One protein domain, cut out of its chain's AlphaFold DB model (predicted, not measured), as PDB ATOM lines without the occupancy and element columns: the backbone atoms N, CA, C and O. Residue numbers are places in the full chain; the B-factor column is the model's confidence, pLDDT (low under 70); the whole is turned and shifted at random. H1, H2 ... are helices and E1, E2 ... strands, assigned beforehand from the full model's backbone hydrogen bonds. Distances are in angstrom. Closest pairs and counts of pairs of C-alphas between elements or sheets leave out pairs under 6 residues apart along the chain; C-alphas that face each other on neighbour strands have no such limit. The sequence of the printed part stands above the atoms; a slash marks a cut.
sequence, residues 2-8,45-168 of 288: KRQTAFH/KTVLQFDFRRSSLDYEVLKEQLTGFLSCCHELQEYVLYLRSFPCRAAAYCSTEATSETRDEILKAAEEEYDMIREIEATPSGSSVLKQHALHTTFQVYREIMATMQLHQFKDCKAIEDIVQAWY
ATOM      1  N   LYS A   2      22.791 -13.410 -43.819       29.28
ATOM      2  CA  LYS A   2      22.350 -12.072 -43.322       29.28
ATOM      3  C   LYS A   2      23.167 -11.470 -42.155       29.28
ATOM      4  O   LYS A   2      23.278 -10.254 -42.068       29.28
ATOM      5  N   ARG A   3      23.763 -12.292 -41.279       28.23
ATOM      6  CA  ARG A   3      24.617 -11.822 -40.164       28.23
ATOM      7  C   ARG A   3      26.040 -11.426 -40.591       28.23
ATOM      8  O   ARG A   3      26.580 -10.485 -40.028       28.23
ATOM      9  N   GLN A   4      26.612 -12.080 -41.604       33.06
ATOM     10  CA  GLN A   4      27.931 -11.726 -42.157       33.06
ATOM     11  C   GLN A   4      27.875 -10.401 -42.918       33.06
ATOM     12  O   GLN A   4      28.731  -9.549 -42.724       33.06
ATOM     13  N   THR A   5      26.819 -10.181 -43.705       40.12
ATOM     14  CA  THR A   5      26.613  -8.911 -44.419       40.12
ATOM     15  C   THR A   5      26.349  -7.752 -43.452       40.12
ATOM     16  O   THR A   5      26.809  -6.641 -43.688       40.12
ATOM     17  N   ALA A   6      25.657  -8.004 -42.333       33.25
ATOM     18  CA  ALA A   6      25.438  -7.003 -41.286       33.25
ATOM     19  C   ALA A   6      26.729  -6.648 -40.528       33.25
ATOM     20  O   ALA A   6      26.954  -5.474 -40.250       33.25
ATOM     21  N   PHE A   7      27.587  -7.632 -40.236       38.03
ATOM     22  CA  PHE A   7      28.886  -7.402 -39.597       38.03
ATOM     23  C   PHE A   7      29.856  -6.664 -40.528       38.03
ATOM     24  O   PHE A   7      30.469  -5.692 -40.107       38.03
ATOM     25  N   HIS A   8      29.921  -7.053 -41.805       41.81
ATOM     26  CA  HIS A   8      30.724  -6.380 -42.828       41.81
ATOM     27  C   HIS A   8      30.270  -4.925 -43.036       41.81
ATOM     28  O   HIS A   8      31.073  -4.013 -42.896       41.81
ATOM     29  N   LYS A  45      34.478  44.007 -24.056       52.28
ATOM     30  CA  LYS A  45      34.868  43.685 -25.431       52.28
ATOM     31  C   LYS A  45      35.915  42.574 -25.390       52.28
ATOM     32  O   LYS A  45      36.862  42.636 -24.605       52.28
ATOM     33  N   THR A  46      35.723  41.533 -26.193       51.28
ATOM     34  CA  THR A  46      36.758  40.517 -26.426       51.28
ATOM     35  C   THR A  46      37.891  41.189 -27.187       51.28
ATOM     36  O   THR A  46      37.643  41.770 -28.242       51.28
ATOM     37  N   VAL A  47      39.101  41.181 -26.627       52.31
ATOM     38  CA  VAL A  47      40.234  41.918 -27.214       52.31
ATOM     39  C   VAL A  47      41.236  40.976 -27.870       52.31
ATOM     40  O   VAL A  47      41.878  41.367 -28.835       52.31
ATOM     41  N   LEU A  48      41.321  39.726 -27.406       46.84
ATOM     42  CA  LEU A  48      42.141  38.692 -28.029       46.84
ATOM     43  C   LEU A  48      41.449  37.326 -27.972       46.84
ATOM     44  O   LEU A  48      40.875  36.961 -26.943       46.84
ATOM     45  N   GLN A  49      41.543  36.597 -29.083       48.94
ATOM     46  CA  GLN A  49      41.151  35.200 -29.239       48.94
ATOM     47  C   GLN A  49      42.367  34.443 -29.787       48.94
ATOM     48  O   GLN A  49      42.941  34.860 -30.792       48.94
ATOM     49  N   PHE A  50      42.760  33.359 -29.119       45.03
ATOM     50  CA  PHE A  50      43.814  32.462 -29.586       45.03
ATOM     51  C   PHE A  50      43.186  31.145 -30.030       45.03
ATOM     52  O   PHE A  50      42.685  30.395 -29.194       45.03
ATOM     53  N   ASP A  51      43.251  30.868 -31.330       48.97
ATOM     54  CA  ASP A  51      42.885  29.574 -31.893       48.97
ATOM     55  C   ASP A  51      44.175  28.829 -32.241       48.97
ATOM     56  O   ASP A  51      44.868  29.147 -33.208       48.97
ATOM     57  N   PHE A  52      44.519  27.838 -31.428       51.28
ATOM     58  CA  PHE A  52      45.655  26.971 -31.700       51.28
ATOM     59  C   PHE A  52      45.204  25.840 -32.625       51.28
ATOM     60  O   PHE A  52      44.446  24.955 -32.228       51.28
ATOM     61  N   ARG A  53      45.676  25.862 -33.871       55.25
ATOM     62  CA  ARG A  53      45.631  24.693 -34.756       55.25
ATOM     63  C   ARG A  53      46.940  23.929 -34.612       55.25
ATOM     64  O   ARG A  53      47.998  24.549 -34.527       55.25
ATOM     65  N   ARG A  54      46.874  22.593 -34.597       59.31
ATOM     66  CA  ARG A  54      48.078  21.762 -34.754       59.31
ATOM     67  C   ARG A  54      48.793  22.161 -36.041       59.31
ATOM     68  O   ARG A  54      48.134  22.566 -37.004       59.31
ATOM     69  N   SER A  55      50.121  22.067 -36.041       68.25
ATOM     70  CA  SER A  55      50.875  22.315 -37.263       68.25
ATOM     71  C   SER A  55      50.432  21.316 -38.339       68.25
ATOM     72  O   SER A  55      50.014  20.197 -38.028       68.25
ATOM     73  N   SER A  56      50.476  21.720 -39.609       68.62
ATOM     74  CA  SER A  56      50.149  20.823 -40.725       68.62
ATOM     75  C   SER A  56      51.025  19.571 -40.711       68.62
ATOM     76  O   SER A  56      50.539  18.485 -41.006       68.62
ATOM     77  N   LEU A  57      52.283  19.720 -40.288       70.06
ATOM     78  CA  LEU A  57      53.227  18.623 -40.123       70.06
ATOM     79  C   LEU A  57      52.740  17.602 -39.084       70.06
ATOM     80  O   LEU A  57      52.704  16.415 -39.378       70.06
ATOM     81  N   ASP A  58      52.293  18.051 -37.907       60.62
ATOM     82  CA  ASP A  58      51.800  17.148 -36.855       60.62
ATOM     83  C   ASP A  58      50.534  16.394 -37.283       60.62
ATOM     84  O   ASP A  58      50.312  15.259 -36.866       60.62
ATOM     85  N   TYR A  59      49.683  17.025 -38.099       65.50
ATOM     86  CA  TYR A  59      48.491  16.378 -38.644       65.50
ATOM     87  C   TYR A  59      48.846  15.270 -39.642       65.50
ATOM     88  O   TYR A  59      48.298  14.172 -39.533       65.50
ATOM     89  N   GLU A  60      49.768  15.532 -40.573       66.38
ATOM     90  CA  GLU A  60      50.217  14.522 -41.541       66.38
ATOM     91  C   GLU A  60      50.930  13.359 -40.846       66.38
ATOM     92  O   GLU A  60      50.574  12.207 -41.080       66.38
ATOM     93  N   VAL A  61      51.833  13.643 -39.899       68.56
ATOM     94  CA  VAL A  61      52.508  12.602 -39.105       68.56
ATOM     95  C   VAL A  61      51.485  11.736 -38.372       68.56
ATOM     96  O   VAL A  61      51.570  10.512 -38.389       68.56
ATOM     97  N   LEU A  62      50.480  12.339 -37.742       62.97
ATOM     98  CA  LEU A  62      49.460  11.592 -37.010       62.97
ATOM     99  C   LEU A  62      48.585  10.731 -37.927       62.97
ATOM    100  O   LEU A  62      48.218   9.615 -37.559       62.97
ATOM    101  N   LYS A  63      48.252  11.246 -39.111       70.56
ATOM    102  CA  LYS A  63      47.509  10.511 -40.133       70.56
ATOM    103  C   LYS A  63      48.312   9.309 -40.626       70.56
ATOM    104  O   LYS A  63      47.762   8.214 -40.662       70.56
ATOM    105  N   GLU A  64      49.596   9.486 -40.927       66.88
ATOM    106  CA  GLU A  64      50.496   8.387 -41.299       66.88
ATOM    107  C   GLU A  64      50.591   7.330 -40.194       66.88
ATOM    108  O   GLU A  64      50.454   6.140 -40.472       66.88
ATOM    109  N   GLN A  65      50.747   7.746 -38.932       64.19
ATOM    110  CA  GLN A  65      50.797   6.830 -37.786       64.19
ATOM    111  C   GLN A  65      49.485   6.053 -37.607       64.19
ATOM    112  O   GLN A  65      49.508   4.849 -37.354       64.19
ATOM    113  N   LEU A  66      48.334   6.711 -37.775       70.00
ATOM    114  CA  LEU A  66      47.027   6.055 -37.717       70.00
ATOM    115  C   LEU A  66      46.850   5.057 -38.866       70.00
ATOM    116  O   LEU A  66      46.386   3.942 -38.638       70.00
ATOM    117  N   THR A  67      47.232   5.433 -40.088       65.19
ATOM    118  CA  THR A  67      47.209   4.526 -41.240       65.19
ATOM    119  C   THR A  67      48.114   3.321 -41.000       65.19
ATOM    120  O   THR A  67      47.655   2.197 -41.170       65.19
ATOM    121  N   GLY A  68      49.342   3.532 -40.519       59.75
ATOM    122  CA  GLY A  68      50.262   2.451 -40.164       59.75
ATOM    123  C   GLY A  68      49.684   1.515 -39.100       59.75
ATOM    124  O   GLY A  68      49.713   0.300 -39.268       59.75
ATOM    125  N   PHE A  69      49.077   2.061 -38.044       63.75
ATOM    126  CA  PHE A  69      48.405   1.261 -37.017       63.75
ATOM    127  C   PHE A  69      47.254   0.420 -37.587       63.75
ATOM    128  O   PHE A  69      47.165  -0.775 -37.303       63.75
ATOM    129  N   LEU A  70      46.392   1.014 -38.418       69.12
ATOM    130  CA  LEU A  70      45.281   0.303 -39.057       69.12
ATOM    131  C   LEU A  70      45.775  -0.801 -40.004       69.12
ATOM    132  O   LEU A  70      45.205  -1.892 -40.002       69.12
ATOM    133  N   SER A  71      46.850  -0.548 -40.754       62.00
ATOM    134  CA  SER A  71      47.519  -1.558 -41.579       62.00
ATOM    135  C   SER A  71      48.051  -2.716 -40.733       62.00
ATOM    136  O   SER A  71      47.751  -3.867 -41.039       62.00
ATOM    137  N   CYS A  72      48.735  -2.440 -39.617       58.25
ATOM    138  CA  CYS A  72      49.199  -3.479 -38.693       58.25
ATOM    139  C   CYS A  72      48.037  -4.303 -38.113       58.25
ATOM    140  O   CYS A  72      48.121  -5.527 -38.025       58.25
ATOM    141  N   CYS A  73      46.930  -3.659 -37.725       65.62
ATOM    142  CA  CYS A  73      45.743  -4.371 -37.250       65.62
ATOM    143  C   CYS A  73      45.148  -5.287 -38.327       65.62
ATOM    144  O   CYS A  73      44.745  -6.407 -38.011       65.62
ATOM    145  N   HIS A  74      45.106  -4.828 -39.578       66.94
ATOM    146  CA  HIS A  74      44.650  -5.626 -40.712       66.94
ATOM    147  C   HIS A  74      45.570  -6.830 -40.961       66.94
ATOM    148  O   HIS A  74      45.093  -7.957 -41.049       66.94
ATOM    149  N   GLU A  75      46.890  -6.627 -40.991       61.44
ATOM    150  CA  GLU A  75      47.868  -7.713 -41.151       61.44
ATOM    151  C   GLU A  75      47.756  -8.771 -40.049       61.44
ATOM    152  O   GLU A  75      47.755  -9.966 -40.335       61.44
ATOM    153  N   LEU A  76      47.594  -8.352 -38.790       65.75
ATOM    154  CA  LEU A  76      47.395  -9.279 -37.674       65.75
ATOM    155  C   LEU A  76      46.100 -10.088 -37.818       65.75
ATOM    156  O   LEU A  76      46.075 -11.268 -37.472       65.75
ATOM    157  N   GLN A  77      45.024  -9.489 -38.334       65.56
ATOM    158  CA  GLN A  77      43.772 -10.203 -38.596       65.56
ATOM    159  C   GLN A  77      43.918 -11.215 -39.736       65.56
ATOM    160  O   GLN A  77      43.489 -12.358 -39.581       65.56
ATOM    161  N   GLU A  78      44.576 -10.838 -40.833       63.34
ATOM    162  CA  GLU A  78      44.893 -11.756 -41.933       63.34
ATOM    163  C   GLU A  78      45.789 -12.904 -41.458       63.34
ATOM    164  O   GLU A  78      45.564 -14.058 -41.821       63.34
ATOM    165  N   TYR A  79      46.751 -12.624 -40.577       65.44
ATOM    166  CA  TYR A  79      47.590 -13.649 -39.964       65.44
ATOM    167  C   TYR A  79      46.774 -14.602 -39.082       65.44
ATOM    168  O   TYR A  79      46.957 -15.815 -39.144       65.44
ATOM    169  N   VAL A  80      45.809 -14.095 -38.308       67.50
ATOM    170  CA  VAL A  80      44.877 -14.937 -37.540       67.50
ATOM    171  C   VAL A  80      44.024 -15.816 -38.459       67.50
ATOM    172  O   VAL A  80      43.768 -16.971 -38.120       67.50
ATOM    173  N   LEU A  81      43.583 -15.304 -39.610       64.81
ATOM    174  CA  LEU A  81      42.853 -16.098 -40.601       64.81
ATOM    175  C   LEU A  81      43.748 -17.166 -41.233       64.81
ATOM    176  O   LEU A  81      43.338 -18.321 -41.297       64.81
ATOM    177  N   TYR A  82      44.984 -16.818 -41.592       65.12
ATOM    178  CA  TYR A  82      45.987 -17.771 -42.062       65.12
ATOM    179  C   TYR A  82      46.218 -18.893 -41.041       65.12
ATOM    180  O   TYR A  82      46.143 -20.068 -41.394       65.12
ATOM    181  N   LEU A  83      46.376 -18.552 -39.757       61.50
ATOM    182  CA  LEU A  83      46.532 -19.535 -38.681       61.50
ATOM    183  C   LEU A  83      45.313 -20.456 -38.499       61.50
ATOM    184  O   LEU A  83      45.435 -21.555 -37.963       61.50
ATOM    185  N   ARG A  84      44.124 -20.005 -38.914       66.75
ATOM    186  CA  ARG A  84      42.872 -20.776 -38.854       66.75
ATOM    187  C   ARG A  84      42.573 -21.554 -40.139       66.75
ATOM    188  O   ARG A  84      41.720 -22.446 -40.098       66.75
ATOM    189  N   SER A  85      43.246 -21.206 -41.233       70.75
ATOM    190  CA  SER A  85      43.128 -21.846 -42.542       70.75
ATOM    191  C   SER A  85      43.906 -23.161 -42.610       70.75
ATOM    192  O   SER A  85      44.689 -23.503 -41.714       70.75
ATOM    193  N   PHE A  86      43.678 -23.916 -43.680       79.75
ATOM    194  CA  PHE A  86      44.253 -25.241 -43.874       79.75
ATOM    195  C   PHE A  86      45.778 -25.385 -43.666       79.75
ATOM    196  O   PHE A  86      46.177 -26.384 -43.070       79.75
ATOM    197  N   PRO A  87      46.662 -24.451 -44.071       70.06
ATOM    198  CA  PRO A  87      48.113 -24.628 -43.954       70.06
ATOM    199  C   PRO A  87      48.587 -24.912 -42.518       70.06
ATOM    200  O   PRO A  87      49.481 -25.725 -42.305       70.06
ATOM    201  N   CYS A  88      47.931 -24.359 -41.496       71.88
ATOM    202  CA  CYS A  88      48.250 -24.706 -40.108       71.88
ATOM    203  C   CYS A  88      47.759 -26.101 -39.698       71.88
ATOM    204  O   CYS A  88      48.399 -26.755 -38.875       71.88
ATOM    205  N   ARG A  89      46.670 -26.596 -40.297       79.69
ATOM    206  CA  ARG A  89      46.227 -27.994 -40.147       79.69
ATOM    207  C   ARG A  89      47.127 -28.955 -40.918       79.69
ATOM    208  O   ARG A  89      47.319 -30.082 -40.478       79.69
ATOM    209  N   ALA A  90      47.737 -28.505 -42.014       82.12
ATOM    210  CA  ALA A  90      48.699 -29.295 -42.770       82.12
ATOM    211  C   ALA A  90      49.911 -29.676 -41.903       82.12
ATOM    212  O   ALA A  90      50.352 -30.814 -41.948       82.12
ATOM    213  N   ALA A  91      50.385 -28.806 -41.007       80.31
ATOM    214  CA  ALA A  91      51.438 -29.191 -40.059       80.31
ATOM    215  C   ALA A  91      51.043 -30.404 -39.183       80.31
ATOM    216  O   ALA A  91      51.880 -31.262 -38.899       80.31
ATOM    217  N   ALA A  92      49.761 -30.523 -38.808       83.56
ATOM    218  CA  ALA A  92      49.256 -31.675 -38.063       83.56
ATOM    219  C   ALA A  92      49.230 -32.962 -38.904       83.56
ATOM    220  O   ALA A  92      49.424 -34.038 -38.348       83.56
ATOM    221  N   TYR A  93      49.084 -32.873 -40.232       85.62
ATOM    222  CA  TYR A  93      49.124 -34.029 -41.139       85.62
ATOM    223  C   TYR A  93      50.462 -34.790 -41.057       85.62
ATOM    224  O   TYR A  93      50.490 -36.022 -41.083       85.62
ATOM    225  N   CYS A  94      51.572 -34.063 -40.879       82.62
ATOM    226  CA  CYS A  94      52.919 -34.630 -40.746       82.62
ATOM    227  C   CYS A  94      53.378 -34.855 -39.293       82.62
ATOM    228  O   CYS A  94      54.546 -35.207 -39.073       82.62
ATOM    229  N   SER A  95      52.488 -34.668 -38.311       83.00
ATOM    230  CA  SER A  95      52.779 -34.922 -36.897       83.00
ATOM    231  C   SER A  95      53.057 -36.405 -36.643       83.00
ATOM    232  O   SER A  95      52.447 -37.283 -37.253       83.00
ATOM    233  N   THR A  96      53.955 -36.696 -35.700       77.56
ATOM    234  CA  THR A  96      54.224 -38.064 -35.224       77.56
ATOM    235  C   THR A  96      53.029 -38.689 -34.504       77.56
ATOM    236  O   THR A  96      52.969 -39.906 -34.375       77.56
ATOM    237  N   GLU A  97      52.086 -37.865 -34.046       81.19
ATOM    238  CA  GLU A  97      50.861 -38.290 -33.360       81.19
ATOM    239  C   GLU A  97      49.660 -38.429 -34.313       81.19
ATOM    240  O   GLU A  97      48.579 -38.826 -33.884       81.19
ATOM    241  N   ALA A  98      49.821 -38.104 -35.601       81.94
ATOM    242  CA  ALA A  98      48.729 -38.168 -36.566       81.94
ATOM    243  C   ALA A  98      48.372 -39.624 -36.894       81.94
ATOM    244  O   ALA A  98      49.168 -40.355 -37.487       81.94
ATOM    245  N   THR A  99      47.156 -40.037 -36.539       88.81
ATOM    246  CA  THR A  99      46.593 -41.321 -36.968       88.81
ATOM    247  C   THR A  99      46.107 -41.235 -38.418       88.81
ATOM    248  O   THR A  99      45.920 -40.143 -38.959       88.81
ATOM    249  N   SER A 100      45.867 -42.388 -39.054       88.06
ATOM    250  CA  SER A 100      45.254 -42.436 -40.394       88.06
ATOM    251  C   SER A 100      43.908 -41.706 -40.425       88.06
ATOM    252  O   SER A 100      43.644 -40.954 -41.353       88.06
ATOM    253  N   GLU A 101      43.095 -41.863 -39.377       89.56
ATOM    254  CA  GLU A 101      41.794 -41.195 -39.255       89.56
ATOM    255  C   GLU A 101      41.949 -39.670 -39.202       89.56
ATOM    256  O   GLU A 101      41.267 -38.952 -39.927       89.56
ATOM    257  N   THR A 102      42.901 -39.162 -38.412       88.12
ATOM    258  CA  THR A 102      43.177 -37.720 -38.343       88.12
ATOM    259  C   THR A 102      43.672 -37.171 -39.681       88.12
ATOM    260  O   THR A 102      43.306 -36.062 -40.065       88.12
ATOM    261  N   ARG A 103      44.493 -37.927 -40.420       90.19
ATOM    262  CA  ARG A 103      44.950 -37.519 -41.757       90.19
ATOM    263  C   ARG A 103      43.799 -37.438 -42.751       90.19
ATOM    264  O   ARG A 103      43.719 -36.450 -43.477       90.19
ATOM    265  N   ASP A 104      42.898 -38.414 -42.736       91.50
ATOM    266  CA  ASP A 104      41.712 -38.420 -43.594       91.50
ATOM    267  C   ASP A 104      40.763 -37.257 -43.256       91.50
ATOM    268  O   ASP A 104      40.258 -36.583 -44.155       91.50
ATOM    269  N   GLU A 105      40.571 -36.948 -41.969       90.75
ATOM    270  CA  GLU A 105      39.802 -35.775 -41.528       90.75
ATOM    271  C   GLU A 105      40.423 -34.457 -42.007       90.75
ATOM    272  O   GLU A 105      39.709 -33.565 -42.476       90.75
ATOM    273  N   ILE A 106      41.751 -34.333 -41.915       91.06
ATOM    274  CA  ILE A 106      42.478 -33.159 -42.406       91.06
ATOM    275  C   ILE A 106      42.291 -33.028 -43.919       91.06
ATOM    276  O   ILE A 106      41.934 -31.948 -44.383       91.06
ATOM    277  N   LEU A 107      42.484 -34.107 -44.681       92.62
ATOM    278  CA  LEU A 107      42.340 -34.100 -46.139       92.62
ATOM    279  C   LEU A 107      40.918 -33.742 -46.580       92.62
ATOM    280  O   LEU A 107      40.753 -32.919 -47.478       92.62
ATOM    281  N   LYS A 108      39.899 -34.272 -45.898       92.38
ATOM    282  CA  LYS A 108      38.499 -33.920 -46.158       92.38
ATOM    283  C   LYS A 108      38.217 -32.441 -45.886       92.38
ATOM    284  O   LYS A 108      37.578 -31.771 -46.691       92.38
ATOM    285  N   ALA A 109      38.718 -31.906 -44.773       90.56
ATOM    286  CA  ALA A 109      38.581 -30.482 -44.478       90.56
ATOM    287  C   ALA A 109      39.330 -29.605 -45.501       90.56
ATOM    288  O   ALA A 109      38.881 -28.499 -45.801       90.56
ATOM    289  N   ALA A 110      40.457 -30.092 -46.033       91.56
ATOM    290  CA  ALA A 110      41.202 -29.439 -47.108       91.56
ATOM    291  C   ALA A 110      40.374 -29.350 -48.392       91.56
ATOM    292  O   ALA A 110      40.322 -28.291 -49.013       91.56
ATOM    293  N   GLU A 111      39.731 -30.459 -48.764       94.12
ATOM    294  CA  GLU A 111      38.877 -30.568 -49.946       94.12
ATOM    295  C   GLU A 111      37.715 -29.572 -49.871       94.12
ATOM    296  O   GLU A 111      37.557 -28.744 -50.768       94.12
ATOM    297  N   GLU A 112      36.984 -29.562 -48.752       91.62
ATOM    298  CA  GLU A 112      35.867 -28.639 -48.517       91.62
ATOM    299  C   GLU A 112      36.300 -27.161 -48.587       91.62
ATOM    300  O   GLU A 112      35.622 -26.329 -49.197       91.62
ATOM    301  N   GLU A 113      37.439 -26.817 -47.975       90.44
ATOM    302  CA  GLU A 113      37.969 -25.450 -47.988       90.44
ATOM    303  C   GLU A 113      38.401 -25.026 -49.397       90.44
ATOM    304  O   GLU A 113      38.107 -23.909 -49.838       90.44
ATOM    305  N   TYR A 114      39.081 -25.917 -50.117       91.56
ATOM    306  CA  TYR A 114      39.605 -25.629 -51.442       91.56
ATOM    307  C   TYR A 114      38.499 -25.516 -52.493       91.56
ATOM    308  O   TYR A 114      38.538 -24.601 -53.322       91.56
ATOM    309  N   ASP A 115      37.482 -26.375 -52.436       91.62
ATOM    310  CA  ASP A 115      36.323 -26.294 -53.324       91.62
ATOM    311  C   ASP A 115      35.538 -25.001 -53.095       91.62
ATOM    312  O   ASP A 115      35.261 -24.278 -54.056       91.62
ATOM    313  N   MET A 116      35.291 -24.626 -51.835       90.25
ATOM    314  CA  MET A 116      34.664 -23.345 -51.498       90.25
ATOM    315  C   MET A 116      35.444 -22.161 -52.089       90.25
ATOM    316  O   MET A 116      34.855 -21.246 -52.669       90.25
ATOM    317  N   ILE A 117      36.775 -22.153 -51.964       90.00
ATOM    318  CA  ILE A 117      37.601 -21.072 -52.516       90.00
ATOM    319  C   ILE A 117      37.516 -21.048 -54.039       90.00
ATOM    320  O   ILE A 117      37.314 -19.978 -54.612       90.00
ATOM    321  N   ARG A 118      37.592 -22.204 -54.706       90.75
ATOM    322  CA  ARG A 118      37.466 -22.282 -56.166       90.75
ATOM    323  C   ARG A 118      36.107 -21.807 -56.669       90.75
ATOM    324  O   ARG A 118      36.058 -21.119 -57.689       90.75
ATOM    325  N   GLU A 119      35.025 -22.134 -55.968       90.19
ATOM    326  CA  GLU A 119      33.680 -21.646 -56.292       90.19
ATOM    327  C   GLU A 119      33.602 -20.119 -56.217       90.19
ATOM    328  O   GLU A 119      33.051 -19.472 -57.111       90.19
ATOM    329  N   ILE A 120      34.200 -19.521 -55.184       86.00
ATOM    330  CA  ILE A 120      34.223 -18.065 -55.023       86.00
ATOM    331  C   ILE A 120      35.109 -17.420 -56.106       86.00
ATOM    332  O   ILE A 120      34.712 -16.422 -56.716       86.00
ATOM    333  N   GLU A 121      36.272 -18.005 -56.408       89.56
ATOM    334  CA  GLU A 121      37.199 -17.524 -57.445       89.56
ATOM    335  C   GLU A 121      36.657 -17.638 -58.870       89.56
ATOM    336  O   GLU A 121      37.086 -16.878 -59.741       89.56
ATOM    337  N   ALA A 122      35.699 -18.535 -59.118       90.81
ATOM    338  CA  ALA A 122      35.070 -18.688 -60.427       90.81
ATOM    339  C   ALA A 122      34.345 -17.411 -60.892       90.81
ATOM    340  O   ALA A 122      34.119 -17.223 -62.089       90.81
ATOM    341  N   THR A 123      33.996 -16.514 -59.962       91.50
ATOM    342  CA  THR A 123      33.369 -15.226 -60.276       91.50
ATOM    343  C   THR A 123      34.371 -14.071 -60.148       91.50
ATOM    344  O   THR A 123      35.094 -13.993 -59.154       91.50
ATOM    345  N   PRO A 124      34.407 -13.104 -61.091       86.31
ATOM    346  CA  PRO A 124      35.298 -11.944 -60.987       86.31
ATOM    347  C   PRO A 124      35.074 -11.118 -59.710       86.31
ATOM    348  O   PRO A 124      36.028 -10.627 -59.106       86.31
ATOM    349  N   SER A 125      33.817 -10.999 -59.272       85.06
ATOM    350  CA  SER A 125      33.450 -10.347 -58.013       85.06
ATOM    351  C   SER A 125      33.950 -11.129 -56.798       85.06
ATOM    352  O   SER A 125      34.539 -10.529 -55.903       85.06
ATOM    353  N   GLY A 126      33.781 -12.453 -56.772       80.44
ATOM    354  CA  GLY A 126      34.267 -13.304 -55.686       80.44
ATOM    355  C   GLY A 126      35.793 -13.334 -55.590       80.44
ATOM    356  O   GLY A 126      36.333 -13.206 -54.495       80.44
ATOM    357  N   SER A 127      36.502 -13.375 -56.722       81.56
ATOM    358  CA  SER A 127      37.968 -13.261 -56.750       81.56
ATOM    359  C   SER A 127      38.456 -11.923 -56.177       81.56
ATOM    360  O   SER A 127      39.422 -11.892 -55.415       81.56
ATOM    361  N   SER A 128      37.768 -10.814 -56.479       79.00
ATOM    362  CA  SER A 128      38.081  -9.508 -55.878       79.00
ATOM    363  C   SER A 128      37.864  -9.510 -54.363       79.00
ATOM    364  O   SER A 128      38.691  -8.974 -53.632       79.00
ATOM    365  N   VAL A 129      36.782 -10.132 -53.890       79.88
ATOM    366  CA  VAL A 129      36.456 -10.235 -52.457       79.88
ATOM    367  C   VAL A 129      37.480 -11.102 -51.717       79.88
ATOM    368  O   VAL A 129      37.951 -10.705 -50.654       79.88
ATOM    369  N   LEU A 130      37.888 -12.242 -52.286       81.44
ATOM    370  CA  LEU A 130      38.940 -13.090 -51.711       81.44
ATOM    371  C   LEU A 130      40.276 -12.356 -51.616       81.44
ATOM    372  O   LEU A 130      40.926 -12.395 -50.576       81.44
ATOM    373  N   LYS A 131      40.666 -11.622 -52.661       80.69
ATOM    374  CA  LYS A 131      41.892 -10.812 -52.636       80.69
ATOM    375  C   LYS A 131      41.842  -9.676 -51.614       80.69
ATOM    376  O   LYS A 131      42.893  -9.227 -51.183       80.69
ATOM    377  N   GLN A 132      40.659  -9.195 -51.243       75.25
ATOM    378  CA  GLN A 132      40.508  -8.118 -50.261       75.25
ATOM    379  C   GLN A 132      40.444  -8.611 -48.812       75.25
ATOM    380  O   GLN A 132      40.804  -7.855 -47.919       75.25
ATOM    381  N   HIS A 133      39.974  -9.840 -48.570       71.31
ATOM    382  CA  HIS A 133      39.624 -10.309 -47.217       71.31
ATOM    383  C   HIS A 133      40.199 -11.678 -46.835       71.31
ATOM    384  O   HIS A 133      39.914 -12.196 -45.756       71.31
ATOM    385  N   ALA A 134      40.907 -12.325 -47.753       75.12
ATOM    386  CA  ALA A 134      41.487 -13.643 -47.563       75.12
ATOM    387  C   ALA A 134      42.786 -13.741 -48.369       75.12
ATOM    388  O   ALA A 134      42.974 -14.652 -49.182       75.12
ATOM    389  N   LEU A 135      43.695 -12.785 -48.148       77.00
ATOM    390  CA  LEU A 135      44.958 -12.694 -48.888       77.00
ATOM    391  C   LEU A 135      45.800 -13.960 -48.730       77.00
ATOM    392  O   LEU A 135      46.511 -14.341 -49.658       77.00
ATOM    393  N   HIS A 136      45.660 -14.660 -47.605       78.50
ATOM    394  CA  HIS A 136      46.323 -15.937 -47.355       78.50
ATOM    395  C   HIS A 136      46.044 -17.004 -48.424       78.50
ATOM    396  O   HIS A 136      46.916 -17.819 -48.714       78.50
ATOM    397  N   THR A 137      44.877 -16.968 -49.078       81.44
ATOM    398  CA  THR A 137      44.563 -17.876 -50.193       81.44
ATOM    399  C   THR A 137      45.465 -17.640 -51.399       81.44
ATOM    400  O   THR A 137      45.584 -18.503 -52.256       81.44
ATOM    401  N   THR A 138      46.128 -16.488 -51.498       81.38
ATOM    402  CA  THR A 138      47.107 -16.191 -52.555       81.38
ATOM    403  C   THR A 138      48.530 -16.591 -52.175       81.38
ATOM    404  O   THR A 138      49.420 -16.543 -53.024       81.38
ATOM    405  N   PHE A 139      48.764 -17.001 -50.925       81.19
ATOM    406  CA  PHE A 139      50.097 -17.375 -50.473       81.19
ATOM    407  C   PHE A 139      50.557 -18.651 -51.174       81.19
ATOM    408  O   PHE A 139      49.790 -19.596 -51.368       81.19
ATOM    409  N   GLN A 140      51.840 -18.680 -51.526       80.25
ATOM    410  CA  GLN A 140      52.445 -19.807 -52.233       80.25
ATOM    411  C   GLN A 140      52.304 -21.112 -51.438       80.25
ATOM    412  O   GLN A 140      51.871 -22.113 -52.000       80.25
ATOM    413  N   VAL A 141      52.556 -21.059 -50.123       81.06
ATOM    414  CA  VAL A 141      52.391 -22.186 -49.184       81.06
ATOM    415  C   VAL A 141      51.001 -22.809 -49.319       81.06
ATOM    416  O   VAL A 141      50.858 -24.017 -49.482       81.06
ATOM    417  N   TYR A 142      49.964 -21.966 -49.291       86.12
ATOM    418  CA  TYR A 142      48.577 -22.398 -49.396       86.12
ATOM    419  C   TYR A 142      48.308 -23.074 -50.747       86.12
ATOM    420  O   TYR A 142      47.774 -24.182 -50.802       86.12
ATOM    421  N   ARG A 143      48.704 -22.420 -51.847       88.44
ATOM    422  CA  ARG A 143      48.410 -22.888 -53.208       88.44
ATOM    423  C   ARG A 143      49.135 -24.172 -53.567       88.44
ATOM    424  O   ARG A 143      48.522 -25.036 -54.182       88.44
ATOM    425  N   GLU A 144      50.402 -24.309 -53.197       85.81
ATOM    426  CA  GLU A 144      51.180 -25.507 -53.513       85.81
ATOM    427  C   GLU A 144      50.670 -26.734 -52.759       85.81
ATOM    428  O   GLU A 144      50.507 -27.798 -53.363       85.81
ATOM    429  N   ILE A 145      50.356 -26.581 -51.469       89.31
ATOM    430  CA  ILE A 145      49.806 -27.672 -50.661       89.31
ATOM    431  C   ILE A 145      48.441 -28.092 -51.214       89.31
ATOM    432  O   ILE A 145      48.251 -29.265 -51.536       89.31
ATOM    433  N   MET A 146      47.519 -27.143 -51.407       90.81
ATOM    434  CA  MET A 146      46.174 -27.458 -51.895       90.81
ATOM    435  C   MET A 146      46.173 -28.029 -53.317       90.81
ATOM    436  O   MET A 146      45.462 -28.994 -53.590       90.81
ATOM    437  N   ALA A 147      46.997 -27.496 -54.225       90.88
ATOM    438  CA  ALA A 147      47.105 -28.025 -55.585       90.88
ATOM    439  C   ALA A 147      47.686 -29.447 -55.606       90.88
ATOM    440  O   ALA A 147      47.235 -30.283 -56.391       90.88
ATOM    441  N   THR A 148      48.653 -29.746 -54.731       90.25
ATOM    442  CA  THR A 148      49.216 -31.100 -54.611       90.25
ATOM    443  C   THR A 148      48.186 -32.072 -54.042       90.25
ATOM    444  O   THR A 148      48.004 -33.160 -54.585       90.25
ATOM    445  N   MET A 149      47.448 -31.676 -53.002       92.62
ATOM    446  CA  MET A 149      46.356 -32.487 -52.454       92.62
ATOM    447  C   MET A 149      45.266 -32.744 -53.495       92.62
ATOM    448  O   MET A 149      44.851 -33.890 -53.675       92.62
ATOM    449  N   GLN A 150      44.883 -31.723 -54.265       94.38
ATOM    450  CA  GLN A 150      43.931 -31.858 -55.364       94.38
ATOM    451  C   GLN A 150      44.423 -32.837 -56.442       94.38
ATOM    452  O   GLN A 150      43.656 -33.686 -56.898       94.38
ATOM    453  N   LEU A 151      45.693 -32.739 -56.854       94.00
ATOM    454  CA  LEU A 151      46.293 -33.632 -57.853       94.00
ATOM    455  C   LEU A 151      46.172 -35.107 -57.439       94.00
ATOM    456  O   LEU A 151      45.961 -35.979 -58.283       94.00
ATOM    457  N   HIS A 152      46.259 -35.367 -56.137       94.06
ATOM    458  CA  HIS A 152      46.145 -36.692 -55.536       94.06
ATOM    459  C   HIS A 152      44.738 -37.013 -55.004       94.06
ATOM    460  O   HIS A 152      44.572 -37.989 -54.273       94.06
ATOM    461  N   GLN A 153      43.714 -36.249 -55.411       94.62
ATOM    462  CA  GLN A 153      42.308 -36.454 -55.032       94.62
ATOM    463  C   GLN A 153      42.087 -36.495 -53.513       94.62
ATOM    464  O   GLN A 153      41.276 -37.289 -53.043       94.62
ATOM    465  N   PHE A 154      42.857 -35.711 -52.755       92.88
ATOM    466  CA  PHE A 154      42.779 -35.657 -51.293       92.88
ATOM    467  C   PHE A 154      42.896 -37.040 -50.622       92.88
ATOM    468  O   PHE A 154      42.297 -37.288 -49.583       92.88
ATOM    469  N   LYS A 155      43.671 -37.959 -51.215       93.38
ATOM    470  CA  LYS A 155      43.983 -39.276 -50.635       93.38
ATOM    471  C   LYS A 155      45.360 -39.265 -49.996       93.38
ATOM    472  O   LYS A 155      46.299 -38.754 -50.608       93.38
ATOM    473  N   ASP A 156      45.485 -39.883 -48.820       91.12
ATOM    474  CA  ASP A 156      46.766 -39.986 -48.120       91.12
ATOM    475  C   ASP A 156      47.821 -40.624 -49.033       91.12
ATOM    476  O   ASP A 156      47.659 -41.738 -49.546       91.12
ATOM    477  N   CYS A 157      48.891 -39.879 -49.300       91.50
ATOM    478  CA  CYS A 157      49.990 -40.352 -50.117       91.50
ATOM    479  C   CYS A 157      51.282 -39.610 -49.797       91.50
ATOM    480  O   CYS A 157      51.297 -38.457 -49.359       91.50
ATOM    481  N   LYS A 158      52.398 -40.269 -50.113       89.50
ATOM    482  CA  LYS A 158      53.737 -39.749 -49.839       89.50
ATOM    483  C   LYS A 158      54.010 -38.387 -50.487       89.50
ATOM    484  O   LYS A 158      54.695 -37.572 -49.897       89.50
ATOM    485  N   ALA A 159      53.441 -38.108 -51.660       87.69
ATOM    486  CA  ALA A 159      53.629 -36.818 -52.324       87.69
ATOM    487  C   ALA A 159      53.022 -35.645 -51.530       87.69
ATOM    488  O   ALA A 159      53.611 -34.566 -51.488       87.69
ATOM    489  N   ILE A 160      51.869 -35.861 -50.883       89.56
ATOM    490  CA  ILE A 160      51.255 -34.871 -49.989       89.56
ATOM    491  C   ILE A 160      52.110 -34.712 -48.728       89.56
ATOM    492  O   ILE A 160      52.370 -33.591 -48.296       89.56
ATOM    493  N   GLU A 161      52.592 -35.816 -48.159       88.75
ATOM    494  CA  GLU A 161      53.493 -35.764 -47.005       88.75
ATOM    495  C   GLU A 161      54.781 -34.991 -47.323       88.75
ATOM    496  O   GLU A 161      55.163 -34.105 -46.562       88.75
ATOM    497  N   ASP A 162      55.403 -35.256 -48.471       84.56
ATOM    498  CA  ASP A 162      56.650 -34.621 -48.895       84.56
ATOM    499  C   ASP A 162      56.483 -33.095 -49.066       84.56
ATOM    500  O   ASP A 162      57.320 -32.330 -48.582       84.56
ATOM    501  N   ILE A 163      55.399 -32.621 -49.706       86.12
ATOM    502  CA  ILE A 163      55.171 -31.172 -49.888       86.12
ATOM    503  C   ILE A 163      54.831 -30.473 -48.569       86.12
ATOM    504  O   ILE A 163      55.293 -29.360 -48.318       86.12
ATOM    505  N   VAL A 164      54.053 -31.124 -47.700       86.56
ATOM    506  CA  VAL A 164      53.708 -30.567 -46.392       86.56
ATOM    507  C   VAL A 164      54.953 -30.496 -45.511       86.56
ATOM    508  O   VAL A 164      55.177 -29.465 -44.888       86.56
ATOM    509  N   GLN A 165      55.817 -31.517 -45.514       83.44
ATOM    510  CA  GLN A 165      57.099 -31.480 -44.800       83.44
ATOM    511  C   GLN A 165      58.077 -30.450 -45.378       83.44
ATOM    512  O   GLN A 165      58.891 -29.908 -44.632       83.44
ATOM    513  N   ALA A 166      58.016 -30.154 -46.679       80.44
ATOM    514  CA  ALA A 166      58.844 -29.109 -47.278       80.44
ATOM    515  C   ALA A 166      58.479 -27.712 -46.747       80.44
ATOM    516  O   ALA A 166      59.371 -26.914 -46.452       80.44
ATOM    517  N   TRP A 167      57.180 -27.435 -46.584       80.94
ATOM    518  CA  TRP A 167      56.675 -26.169 -46.040       80.94
ATOM    519  C   TRP A 167      56.661 -26.119 -44.503       80.94
ATOM    520  O   TRP A 167      56.843 -25.047 -43.925       80.94
ATOM    521  N   TYR A 168      56.499 -27.268 -43.843       78.88
ATOM    522  CA  TYR A 168      56.464 -27.440 -42.386       78.88
ATOM    523  C   TYR A 168      57.464 -28.509 -41.943       78.88
ATOM    524  O   TYR A 168      57.082 -29.611 -41.533       78.88
TER     525      TYR A 168
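AT A GLANCE: This is residues 2 to 8 and 45 to 168 of the 288 residues of a protein of Symbiodinium sp. CCMP2592 (UniProt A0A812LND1). A head of six helices, H3 to H8, has a long arm made by residues 45 to 73, which are strand E1, a short link and most of helix H2. In the head, the helical hairpins H3 with H4 and H7 with H8 pack on each other; H5 and H6 join H4 to H7, and residues 78 to 82 of H2 pack on H6. H1, cut off from the rest, stands free. The printed part has 131 residues with eight named helices and one named strand, in the order H1 E1 H2 H3 H4 H5 H6 H7 H8, and is mostly helix. It is extended, with a radius of gyration of the C-alphas of 23.2 A and spans of 88 by 33 by 24 A.

HOW THE PARTS SIT: H1, residues 2 to 8, touches no helix. E1, residues 45 to 48, pairs with no named strand. H2, residues 56 to 84, touches H6, residues 135 to 138, with its residues 78 to 82 alone; the closest C-alphas are those of Tyr 82 and His 136, 5.6 A. H3, residues 86 to 93, and H4, residues 100 to 121, form a hairpin at a shallow tilt of 15 degrees, closest at C-alphas Tyr 93 and Arg 103, 5.5 A. H4 and H5, residues 124 to 133, touch only at the corner, closest at C-alphas Glu 121 and Ser 127, 4.4 A. H7, residues 140 to 151, and H8, residues 158 to 167, form a hairpin at a shallow tilt of 3 degrees, closest at C-alphas Met 149 and Ile 160, 6.0 A. H3 touches H8 at a steep tilt of 63 degrees, closest at C-alphas Ala 90 and Val 164, 6.3 A. Every O i to N i+4 pair is within hydrogen-bond range in H1, H2, H4, H5, H7 and H8; H3 has 3 of 4, and H6 is too short for such a pair.

IN THESE COORDINATES: C-alpha 2 begins H1 at (22.350, -12.072, -43.322). H2 runs 42.3 A from C-alpha 56 at (50.149, 20.823, -40.725). H4 measures 31.2 A and H7 16.1 A. H8 ends with C-alpha 167 at (56.675, -26.169, -46.040).

THE WHOLE: The C-alphas of Lys 45 and Lys 158 are the two farthest apart, 89.0 A. Residues 9 to 44 are not printed, and C-alphas 8 and 45 are 53.2 A apart across this cut. Of the links that are printed whole, none is long. Mean pLDDT of the printed part is 75.7; 44 residues are under 70, among them residues 2 to 8, 45 to 56 and 67 to 84.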